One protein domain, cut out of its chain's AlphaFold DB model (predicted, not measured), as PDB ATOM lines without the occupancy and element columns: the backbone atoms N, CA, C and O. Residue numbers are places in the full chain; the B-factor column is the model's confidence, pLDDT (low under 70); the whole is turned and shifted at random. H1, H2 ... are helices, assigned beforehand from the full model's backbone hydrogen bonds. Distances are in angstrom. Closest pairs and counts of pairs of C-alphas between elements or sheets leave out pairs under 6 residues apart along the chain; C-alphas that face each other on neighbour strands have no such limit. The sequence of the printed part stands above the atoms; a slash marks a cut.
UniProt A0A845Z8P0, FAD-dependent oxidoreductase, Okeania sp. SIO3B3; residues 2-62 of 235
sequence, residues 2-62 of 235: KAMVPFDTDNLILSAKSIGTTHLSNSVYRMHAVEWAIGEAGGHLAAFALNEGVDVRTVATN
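AT A GLANCE: This is residues 2 to 62 of the 235 residues of the protein "FAD-dependent oxidoreductase" of Okeania sp. SIO3B3 (UniProt A0A845Z8P0). One long straight helix, H2, forms one long side of an elongated model, with a short helix near each of its ends: H1 before its first residues and H3 set crosswise near its last. A winding stretch with no named element, residues 2 to 22, turns back near H3 and then runs roughly alongside H2 as far as H1. The printed part has 61 residues with three named helices, in the order H1, H2, H3, and no named strand; the class is all helix. The whole is only just loose, close to compact, with a radius of gyration of the C-alphas of 12.9 A, and its C-alphas span 39 by 23 by 15 A along the three main axes.

IN THESE COORDINATES: The printed part begins at Lys 2, whose C-alpha is at (-35.686, -27.736, 30.157), and residues 2 to 22 hold no named element. H1 follows with residues 23 to 29, its first C-alpha at (-23.618, -40.301, 15.706); it is 10.0 A long from first to last C-alpha. H2, residues 32 to 52, is the longest helix by residues and measures 30.2 A from first to last C-alpha. H3, residues 56 to 61, is 8.8 A long and ends with C-alpha 61 at (-40.367, -23.464, 36.072).

HOW THE PARTS SIT: H1 and H2 are close but not clearly touching; their closest C-alphas, those of Tyr 29 and Glu 35, are 7.5 A apart. They run the same way at a steep tilt of 63 degrees. H2 and H3 touch, H2 with residues 45 to 49 alone, and their closest C-alphas, those of Ala 49 and Val 56, are 5.6 A apart. Their lines are about perpendicular, at 90 degrees. H1 and H3 are apart. In H2 and H3 each O i to N i+4 pair is within hydrogen-bond range, while in H1 2 of 3 are.

THE WHOLE: The two C-alphas farthest apart, those of Leu 24 in H1 and Gly 53 just after H2, are 40.1 A from each other. The C-alphas of Lys 2 and Asn 62, the first and last printed residues, are 11.8 A apart. The printed part has no cut. The links from H1 to H2 and from H2 to H3, of 2 and 3 residues, are tight. The C-alphas of residues 2 to 22 lie 3 to 19 A from the mean of all C-alphas. The mean pLDDT of the printed part is 84.3; residues 18 to 21 and residue 29 are under 70, and H1 has a mean of 71.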
ATOM      1  N   LYS A   2     -35.413 -26.324  29.781       74.31
ATOM      2  CA  LYS A   2     -35.686 -27.736  30.157       74.31
ATOM      3  C   LYS A   2     -34.597 -28.763  29.791       74.31
ATOM      4  O   LYS A   2     -34.534 -29.810  30.412       74.31
ATOM      5  N   ALA A   3     -33.758 -28.477  28.794       79.62
ATOM      6  CA  ALA A   3     -32.614 -29.325  28.442       79.62
ATOM      7  C   ALA A   3     -31.360 -29.065  29.304       79.62
ATOM      8  O   ALA A   3     -30.469 -29.902  29.344       79.62
ATOM      9  N   MET A   4     -31.280 -27.907  29.967       84.94
ATOM     10  CA  MET A   4     -30.123 -27.474  30.764       84.94
ATOM     11  C   MET A   4     -30.351 -27.637  32.267       84.94
ATOM     12  O   MET A   4     -29.394 -27.780  33.016       84.94
ATOM     13  N   VAL A   5     -31.605 -27.581  32.715       88.75
ATOM     14  CA  VAL A   5     -31.966 -27.638  34.134       88.75
ATOM     15  C   VAL A   5     -32.635 -28.982  34.414       88.75
ATOM     16  O   VAL A   5     -33.727 -29.219  33.886       88.75
ATOM     17  N   PRO A   6     -31.994 -29.876  35.188       86.50
ATOM     18  CA  PRO A   6     -32.553 -31.177  35.533       86.50
ATOM     19  C   PRO A   6     -33.863 -31.061  36.315       86.50
ATOM     20  O   PRO A   6     -34.062 -30.132  37.098       86.50
ATOM     21  N   PHE A   7     -34.734 -32.055  36.139       82.56
ATOM     22  CA  PHE A   7     -36.012 -32.118  36.850       82.56
ATOM     23  C   PHE A   7     -35.831 -32.376  38.355       82.56
ATOM     24  O   PHE A   7     -36.408 -31.651  39.156       82.56
ATOM     25  N   ASP A   8     -34.967 -33.331  38.726       85.94
ATOM     26  CA  ASP A   8     -34.804 -33.808  40.114       85.94
ATOM     27  C   ASP A   8     -33.490 -33.387  40.793       85.94
ATOM     28  O   ASP A   8     -33.237 -33.741  41.941       85.94
ATOM     29  N   THR A   9     -32.625 -32.609  40.131       85.25
ATOM     30  CA  THR A   9     -31.376 -32.114  40.750       85.25
ATOM     31  C   THR A   9     -31.372 -30.598  40.860       85.25
ATOM     32  O   THR A   9     -31.526 -29.906  39.856       85.25
ATOM     33  N   ASP A  10     -31.301 -30.085  42.088       85.69
ATOM     34  CA  ASP A  10     -31.320 -28.648  42.368       85.69
ATOM     35  C   ASP A  10     -29.942 -28.033  42.135       85.69
ATOM     36  O   ASP A  10     -28.921 -28.700  42.301       85.69
ATOM     37  N   ASN A  11     -29.917 -26.750  41.756       83.94
ATOM     38  CA  ASN A  11     -28.694 -25.958  41.562       83.94
ATOM     39  C   ASN A  11     -27.667 -26.564  40.587       83.94
ATOM     40  O   ASN A  11     -26.496 -26.189  40.597       83.94
ATOM     41  N   LEU A  12     -28.102 -27.479  39.718       88.88
ATOM     42  CA  LEU A  12     -27.284 -28.059  38.664       88.88
ATOM     43  C   LEU A  12     -27.654 -27.432  37.320       88.88
ATOM     44  O   LEU A  12     -28.814 -27.458  36.910       88.88
ATOM     45  N   ILE A  13     -26.650 -26.907  36.617       90.75
ATOM     46  CA  ILE A  13     -26.782 -26.445  35.234       90.75
ATOM     47  C   ILE A  13     -25.960 -27.361  34.338       90.75
ATOM     48  O   ILE A  13     -24.739 -27.462  34.461       90.75
ATOM     49  N   LEU A  14     -26.641 -28.028  33.417       88.56
ATOM     50  CA  LEU A  14     -26.022 -28.822  32.373       88.56
ATOM     51  C   LEU A  14     -25.600 -27.892  31.231       88.56
ATOM     52  O   LEU A  14     -26.369 -27.616  30.312       88.56
ATOM     53  N   SER A  15     -24.363 -27.409  31.315       83.62
ATOM     54  CA  SER A  15     -23.759 -26.476  30.350       83.62
ATOM     55  C   SER A  15     -22.737 -27.160  29.431       83.62
ATOM     56  O   SER A  15     -21.763 -26.547  29.004       83.62
ATOM     57  N   ALA A  16     -22.924 -28.453  29.158       75.31
ATOM     58  CA  ALA A  16     -22.014 -29.270  28.358       75.31
ATOM     59  C   ALA A  16     -22.788 -30.222  27.427       75.31
ATOM     60  O   ALA A  16     -23.988 -30.058  27.204       75.31
ATOM     61  N   LYS A  17     -22.102 -31.236  26.877       70.94
ATOM     62  CA  LYS A  17     -22.654 -32.298  26.008       70.94
ATOM     63  C   LYS A  17     -23.568 -33.262  26.775       70.94
ATOM     64  O   LYS A  17     -23.336 -34.465  26.811       70.94
ATOM     65  N   SER A  18     -24.606 -32.727  27.397       65.69
ATOM     66  CA  SER A  18     -25.580 -33.465  28.203       65.69
ATOM     67  C   SER A  18     -26.834 -33.830  27.398       65.69
ATOM     68  O   SER A  18     -27.880 -34.112  27.971       65.69
ATOM     69  N   ILE A  19     -26.734 -33.815  26.063       65.38
ATOM     70  CA  ILE A  19     -27.820 -34.124  25.130       65.38
ATOM     71  C   ILE A  19     -27.558 -35.504  24.523       65.38
ATOM     72  O   ILE A  19     -26.490 -35.754  23.962       65.38
ATOM     73  N   GLY A  20     -28.548 -36.395  24.604       63.88
ATOM     74  CA  GLY A  20     -28.531 -37.648  23.855       63.88
ATOM     75  C   GLY A  20     -28.566 -37.355  22.356       63.88
ATOM     76  O   GLY A  20     -29.514 -36.748  21.863       63.88
ATOM     77  N   THR A  21     -27.526 -37.756  21.629       68.06
ATOM     78  CA  THR A  21     -27.388 -37.507  20.188       68.06
ATOM     79  C   THR A  21     -27.136 -38.814  19.445       68.06
ATOM     80  O   THR A  21     -26.575 -39.763  19.995       68.06
ATOM     81  N   THR A  22     -27.563 -38.882  18.184       77.69
ATOM     82  CA  THR A  22     -27.108 -39.937  17.273       77.69
ATOM     83  C   THR A  22     -25.689 -39.604  16.814       77.69
ATOM     84  O   THR A  22     -25.251 -38.462  16.927       77.69
ATOM     85  N   HIS A  23     -24.959 -40.566  16.247       72.06
ATOM     86  CA  HIS A  23     -23.618 -40.301  15.706       72.06
ATOM     87  C   HIS A  23     -23.608 -39.143  14.691       72.06
ATOM     88  O   HIS A  23     -22.708 -38.310  14.732       72.06
ATOM     89  N   LEU A  24     -24.641 -39.051  13.845       74.69
ATOM     90  CA  LEU A  24     -24.784 -37.985  12.851       74.69
ATOM     91  C   LEU A  24     -25.017 -36.616  13.489       74.69
ATOM     92  O   LEU A  24     -24.373 -35.647  13.097       74.69
ATOM     93  N   SER A  25     -25.902 -36.517  14.488       72.50
ATOM     94  CA  SER A  25     -26.112 -35.233  15.156       72.50
ATOM     95  C   SER A  25     -24.914 -34.852  16.029       72.50
ATOM     96  O   SER A  25     -24.504 -33.694  16.021       72.50
ATOM     97  N   ASN A  26     -24.259 -35.818  16.683       71.69
ATOM     98  CA  ASN A  26     -23.050 -35.599  17.483       71.69
ATOM     99  C   ASN A  26     -21.913 -34.937  16.673       71.69
ATOM    100  O   ASN A  26     -21.202 -34.088  17.209       71.69
ATOM    101  N   SER A  27     -21.767 -35.257  15.381       71.62
ATOM    102  CA  SER A  27     -20.779 -34.622  14.492       71.62
ATOM    103  C   SER A  27     -21.034 -33.131  14.243       71.62
ATOM    104  O   SER A  27     -20.076 -32.382  14.079       71.62
ATOM    105  N   VAL A  28     -22.294 -32.685  14.252       70.44
ATOM    106  CA  VAL A  28     -22.669 -31.269  14.057       70.44
ATOM    107  C   VAL A  28     -22.606 -30.489  15.380       70.44
ATOM    108  O   VAL A  28     -22.321 -29.295  15.388       70.44
ATOM    109  N   TYR A  29     -22.804 -31.163  16.519       67.19
ATOM    110  CA  TYR A  29     -22.755 -30.542  17.850       67.19
ATOM    111  C   TYR A  29     -21.338 -30.348  18.414       67.19
ATOM    112  O   TYR A  29     -21.147 -29.511  19.292       67.19
ATOM    113  N   ARG A  30     -20.328 -31.086  17.933       73.06
ATOM    114  CA  ARG A  30     -18.921 -30.957  18.374       73.06
ATOM    115  C   ARG A  30     -18.160 -29.830  17.668       73.06
ATOM    116  O   ARG A  30     -16.988 -29.978  17.332       73.06
ATOM    117  N   MET A  31     -18.824 -28.708  17.429       79.50
ATOM    118  CA  MET A  31     -18.174 -27.503  16.930       79.50
ATOM    119  C   MET A  31     -17.935 -26.547  18.094       79.50
ATOM    120  O   MET A  31     -18.844 -26.303  18.885       79.50
ATOM    121  N   HIS A  32     -16.733 -25.973  18.179       81.19
ATOM    122  CA  HIS A  32     -16.345 -25.083  19.282       81.19
ATOM    123  C   HIS A  32     -17.355 -23.955  19.533       81.19
ATOM    124  O   HIS A  32     -17.695 -23.691  20.682       81.19
ATOM    125  N   ALA A  33     -17.897 -23.347  18.474       80.56
ATOM    126  CA  ALA A  33     -18.902 -22.291  18.596       80.56
ATOM    127  C   ALA A  33     -20.187 -22.763  19.304       80.56
ATOM    128  O   ALA A  33     -20.759 -22.032  20.107       80.56
ATOM    129  N   VAL A  34     -20.619 -24.002  19.048       79.00
ATOM    130  CA  VAL A  34     -21.814 -24.585  19.676       79.00
ATOM    131  C   VAL A  34     -21.555 -24.870  21.156       79.00
ATOM    132  O   VAL A  34     -22.400 -24.587  21.999       79.00
ATOM    133  N   GLU A  35     -20.372 -25.390  21.490       79.81
ATOM    134  CA  GLU A  35     -19.982 -25.666  22.878       79.81
ATOM    135  C   GLU A  35     -19.877 -24.385  23.712       79.81
ATOM    136  O   GLU A  35     -20.366 -24.341  24.841       79.81
ATOM    137  N   TRP A  36     -19.290 -23.331  23.142       85.06
ATOM    138  CA  TRP A  36     -19.199 -22.025  23.789       85.06
ATOM    139  C   TRP A  36     -20.574 -21.421  24.043       85.06
ATOM    140  O   TRP A  36     -20.824 -20.981  25.160       85.06
ATOM    141  N   ALA A  37     -21.485 -21.484  23.070       84.81
ATOM    142  CA  ALA A  37     -22.842 -20.964  23.234       84.81
ATOM    143  C   ALA A  37     -23.606 -21.660  24.378       84.81
ATOM    144  O   ALA A  37     -24.321 -21.005  25.135       84.81
ATOM    145  N   ILE A  38     -23.441 -22.978  24.550       85.19
ATOM    146  CA  ILE A  38     -24.064 -23.718  25.663       85.19
ATOM    147  C   ILE A  38     -23.454 -23.293  27.008       85.19
ATOM    148  O   ILE A  38     -24.187 -23.080  27.978       85.19
ATOM    149  N   GLY A  39     -22.126 -23.157  27.068       88.31
ATOM    150  CA  GLY A  39     -21.419 -22.674  28.254       88.31
ATOM    151  C   GLY A  39     -21.852 -21.262  28.654       88.31
ATOM    152  O   GLY A  39     -22.184 -21.022  29.814       88.31
ATOM    153  N   GLU A  40     -21.921 -20.356  27.679       89.56
ATOM    154  CA  GLU A  40     -22.358 -18.973  27.855       89.56
ATOM    155  C   GLU A  40     -23.811 -18.900  28.334       89.56
ATOM    156  O   GLU A  40     -24.098 -18.238  29.331       89.56
ATOM    157  N   ALA A  41     -24.722 -19.650  27.704       89.50
ATOM    158  CA  ALA A  41     -26.113 -19.739  28.141       89.50
ATOM    159  C   ALA A  41     -26.224 -20.221  29.597       89.50
ATOM    160  O   ALA A  41     -27.068 -19.737  30.355       89.50
ATOM    161  N   GLY A  42     -25.364 -21.162  30.001       91.62
ATOM    162  CA  GLY A  42     -25.287 -21.642  31.376       91.62
ATOM    163  C   GLY A  42     -24.790 -20.577  32.351       91.62
ATOM    164  O   GLY A  42     -25.359 -20.422  33.431       91.62
ATOM    165  N   GLY A  43     -23.771 -19.813  31.951       93.06
ATOM    166  CA  GLY A  43     -23.250 -18.679  32.713       93.06
ATOM    167  C   GLY A  43     -24.291 -17.574  32.906       93.06
ATOM    168  O   GLY A  43     -24.517 -17.146  34.038       93.06
ATOM    169  N   HIS A  44     -24.987 -17.176  31.835       94.56
ATOM    170  CA  HIS A  44     -26.087 -16.206  31.899       94.56
ATOM    171  C   HIS A  44     -27.195 -16.672  32.843       94.56
ATOM    172  O   HIS A  44     -27.684 -15.887  33.652       94.56
ATOM    173  N   LEU A  45     -27.576 -17.951  32.775       94.19
ATOM    174  CA  LEU A  45     -28.608 -18.514  33.646       94.19
ATOM    175  C   LEU A  45     -28.188 -18.501  35.122       94.19
ATOM    176  O   LEU A  45     -28.991 -18.124  35.975       94.19
ATOM    177  N   ALA A  46     -26.943 -18.881  35.424       94.56
ATOM    178  CA  ALA A  46     -26.406 -18.833  36.783       94.56
ATOM    179  C   ALA A  46     -26.382 -17.399  37.329       94.56
ATOM    180  O   ALA A  46     -26.865 -17.150  38.432       94.56
ATOM    181  N   ALA A  47     -25.865 -16.452  36.541       95.81
ATOM    182  CA  ALA A  47     -25.796 -15.045  36.923       95.81
ATOM    183  C   ALA A  47     -27.193 -14.444  37.145       95.81
ATOM    184  O   ALA A  47     -27.418 -13.748  38.132       95.81
ATOM    185  N   PHE A  48     -28.150 -14.755  36.268       95.75
ATOM    186  CA  PHE A  48     -29.535 -14.314  36.411       95.75
ATOM    187  C   PHE A  48     -30.191 -14.869  37.681       95.75
ATOM    188  O   PHE A  48     -30.806 -14.113  38.428       95.75
ATOM    189  N   ALA A  49     -30.030 -16.168  37.954       95.19
ATOM    190  CA  ALA A  49     -30.576 -16.805  39.150       95.19
ATOM    191  C   ALA A  49     -30.029 -16.162  40.439       95.19
ATOM    192  O   ALA A  49     -30.799 -15.830  41.340       95.19
ATOM    193  N   LEU A  50     -28.717 -15.893  40.485       95.56
ATOM    194  CA  LEU A  50     -28.078 -15.192  41.603       95.56
ATOM    195  C   LEU A  50     -28.615 -13.765  41.783       95.56
ATOM    196  O   LEU A  50     -28.922 -13.377  42.907       95.56
ATOM    197  N   ASN A  51     -28.765 -13.003  40.696       95.81
ATOM    198  CA  ASN A  51     -29.273 -11.628  40.750       95.81
ATOM    199  C   ASN A  51     -30.730 -11.549  41.219       95.81
ATOM    200  O   ASN A  51     -31.093 -10.628  41.946       95.81
ATOM    201  N   GLU A  52     -31.566 -12.505  40.816       94.81
ATOM    202  CA  GLU A  52     -32.965 -12.585  41.251       94.81
ATOM    203  C   GLU A  52     -33.115 -13.251  42.635       94.81
ATOM    204  O   GLU A  52     -34.216 -13.275  43.182       94.81
ATOM    205  N   GLY A  53     -32.031 -13.781  43.221       95.56
ATOM    206  CA  GLY A  53     -32.042 -14.428  44.536       95.56
ATOM    207  C   GLY A  53     -32.829 -15.741  44.574       95.56
ATOM    208  O   GLY A  53     -33.406 -16.085  45.605       95.56
ATOM    209  N   VAL A  54     -32.882 -16.462  43.454       95.00
ATOM    210  CA  VAL A  54     -33.654 -17.703  43.286       95.00
ATOM    211  C   VAL A  54     -32.766 -18.835  42.786       95.00
ATOM    212  O   VAL A  54     -31.722 -18.612  42.178       95.00
ATOM    213  N   ASP A  55     -33.187 -20.076  43.009       93.00
ATOM    214  CA  ASP A  55     -32.519 -21.228  42.418       93.00
ATOM    215  C   ASP A  55     -32.818 -21.344  40.910       93.00
ATOM    216  O   ASP A  55     -33.813 -20.840  40.373       93.00
ATOM    217  N   VAL A  56     -31.945 -22.058  40.203       92.50
ATOM    218  CA  VAL A  56     -32.035 -22.209  38.745       92.50
ATOM    219  C   VAL A  56     -33.292 -22.985  38.315       92.50
ATOM    220  O   VAL A  56     -33.831 -22.744  37.227       92.50
ATOM    221  N   ARG A  57     -33.804 -23.897  39.153       91.06
ATOM    222  CA  ARG A  57     -35.030 -24.651  38.859       91.06
ATOM    223  C   ARG A  57     -36.255 -23.746  38.933       91.06
ATOM    224  O   ARG A  57     -37.127 -23.838  38.065       91.06
ATOM    225  N   THR A  58     -36.298 -22.825  39.887       92.56
ATOM    226  CA  THR A  58     -37.328 -21.791  39.987       92.56
ATOM    227  C   THR A  58     -37.332 -20.904  38.742       92.56
ATOM    228  O   THR A  58     -38.401 -20.673  38.172       92.56
ATOM    229  N   VAL A  59     -36.162 -20.511  38.218       93.12
ATOM    230  CA  VAL A  59     -36.082 -19.802  36.923       93.12
ATOM    231  C   VAL A  59     -36.663 -20.648  35.785       93.12
ATOM    232  O   VAL A  59     -37.400 -20.135  34.949       93.12
ATOM    233  N   ALA A  60     -36.369 -21.949  35.746       90.88
ATOM    234  CA  ALA A  60     -36.807 -22.844  34.672       90.88
ATOM    235  C   ALA A  60     -38.288 -23.266  34.729       90.88
ATOM    236  O   ALA A  60     -38.798 -23.808  33.743       90.88
ATOM    237  N   THR A  61     -38.972 -23.042  35.851       90.38
ATOM    238  CA  THR A  61     -40.367 -23.464  36.072       90.38
ATOM    239  C   THR A  61     -41.334 -22.288  36.166       90.38
ATOM    240  O   THR A  61     -42.495 -22.414  35.770       90.38
ATOM    241  N   ASN A  62     -40.871 -21.122  36.615       92.81
ATOM    242  CA  ASN A  62     -41.694 -19.930  36.737       92.81
ATOM    243  C   ASN A  62     -41.723 -19.132  35.423       92.81
ATOM    244  O   ASN A  62     -40.729 -18.524  35.033       92.81
TER     245      ASN A  62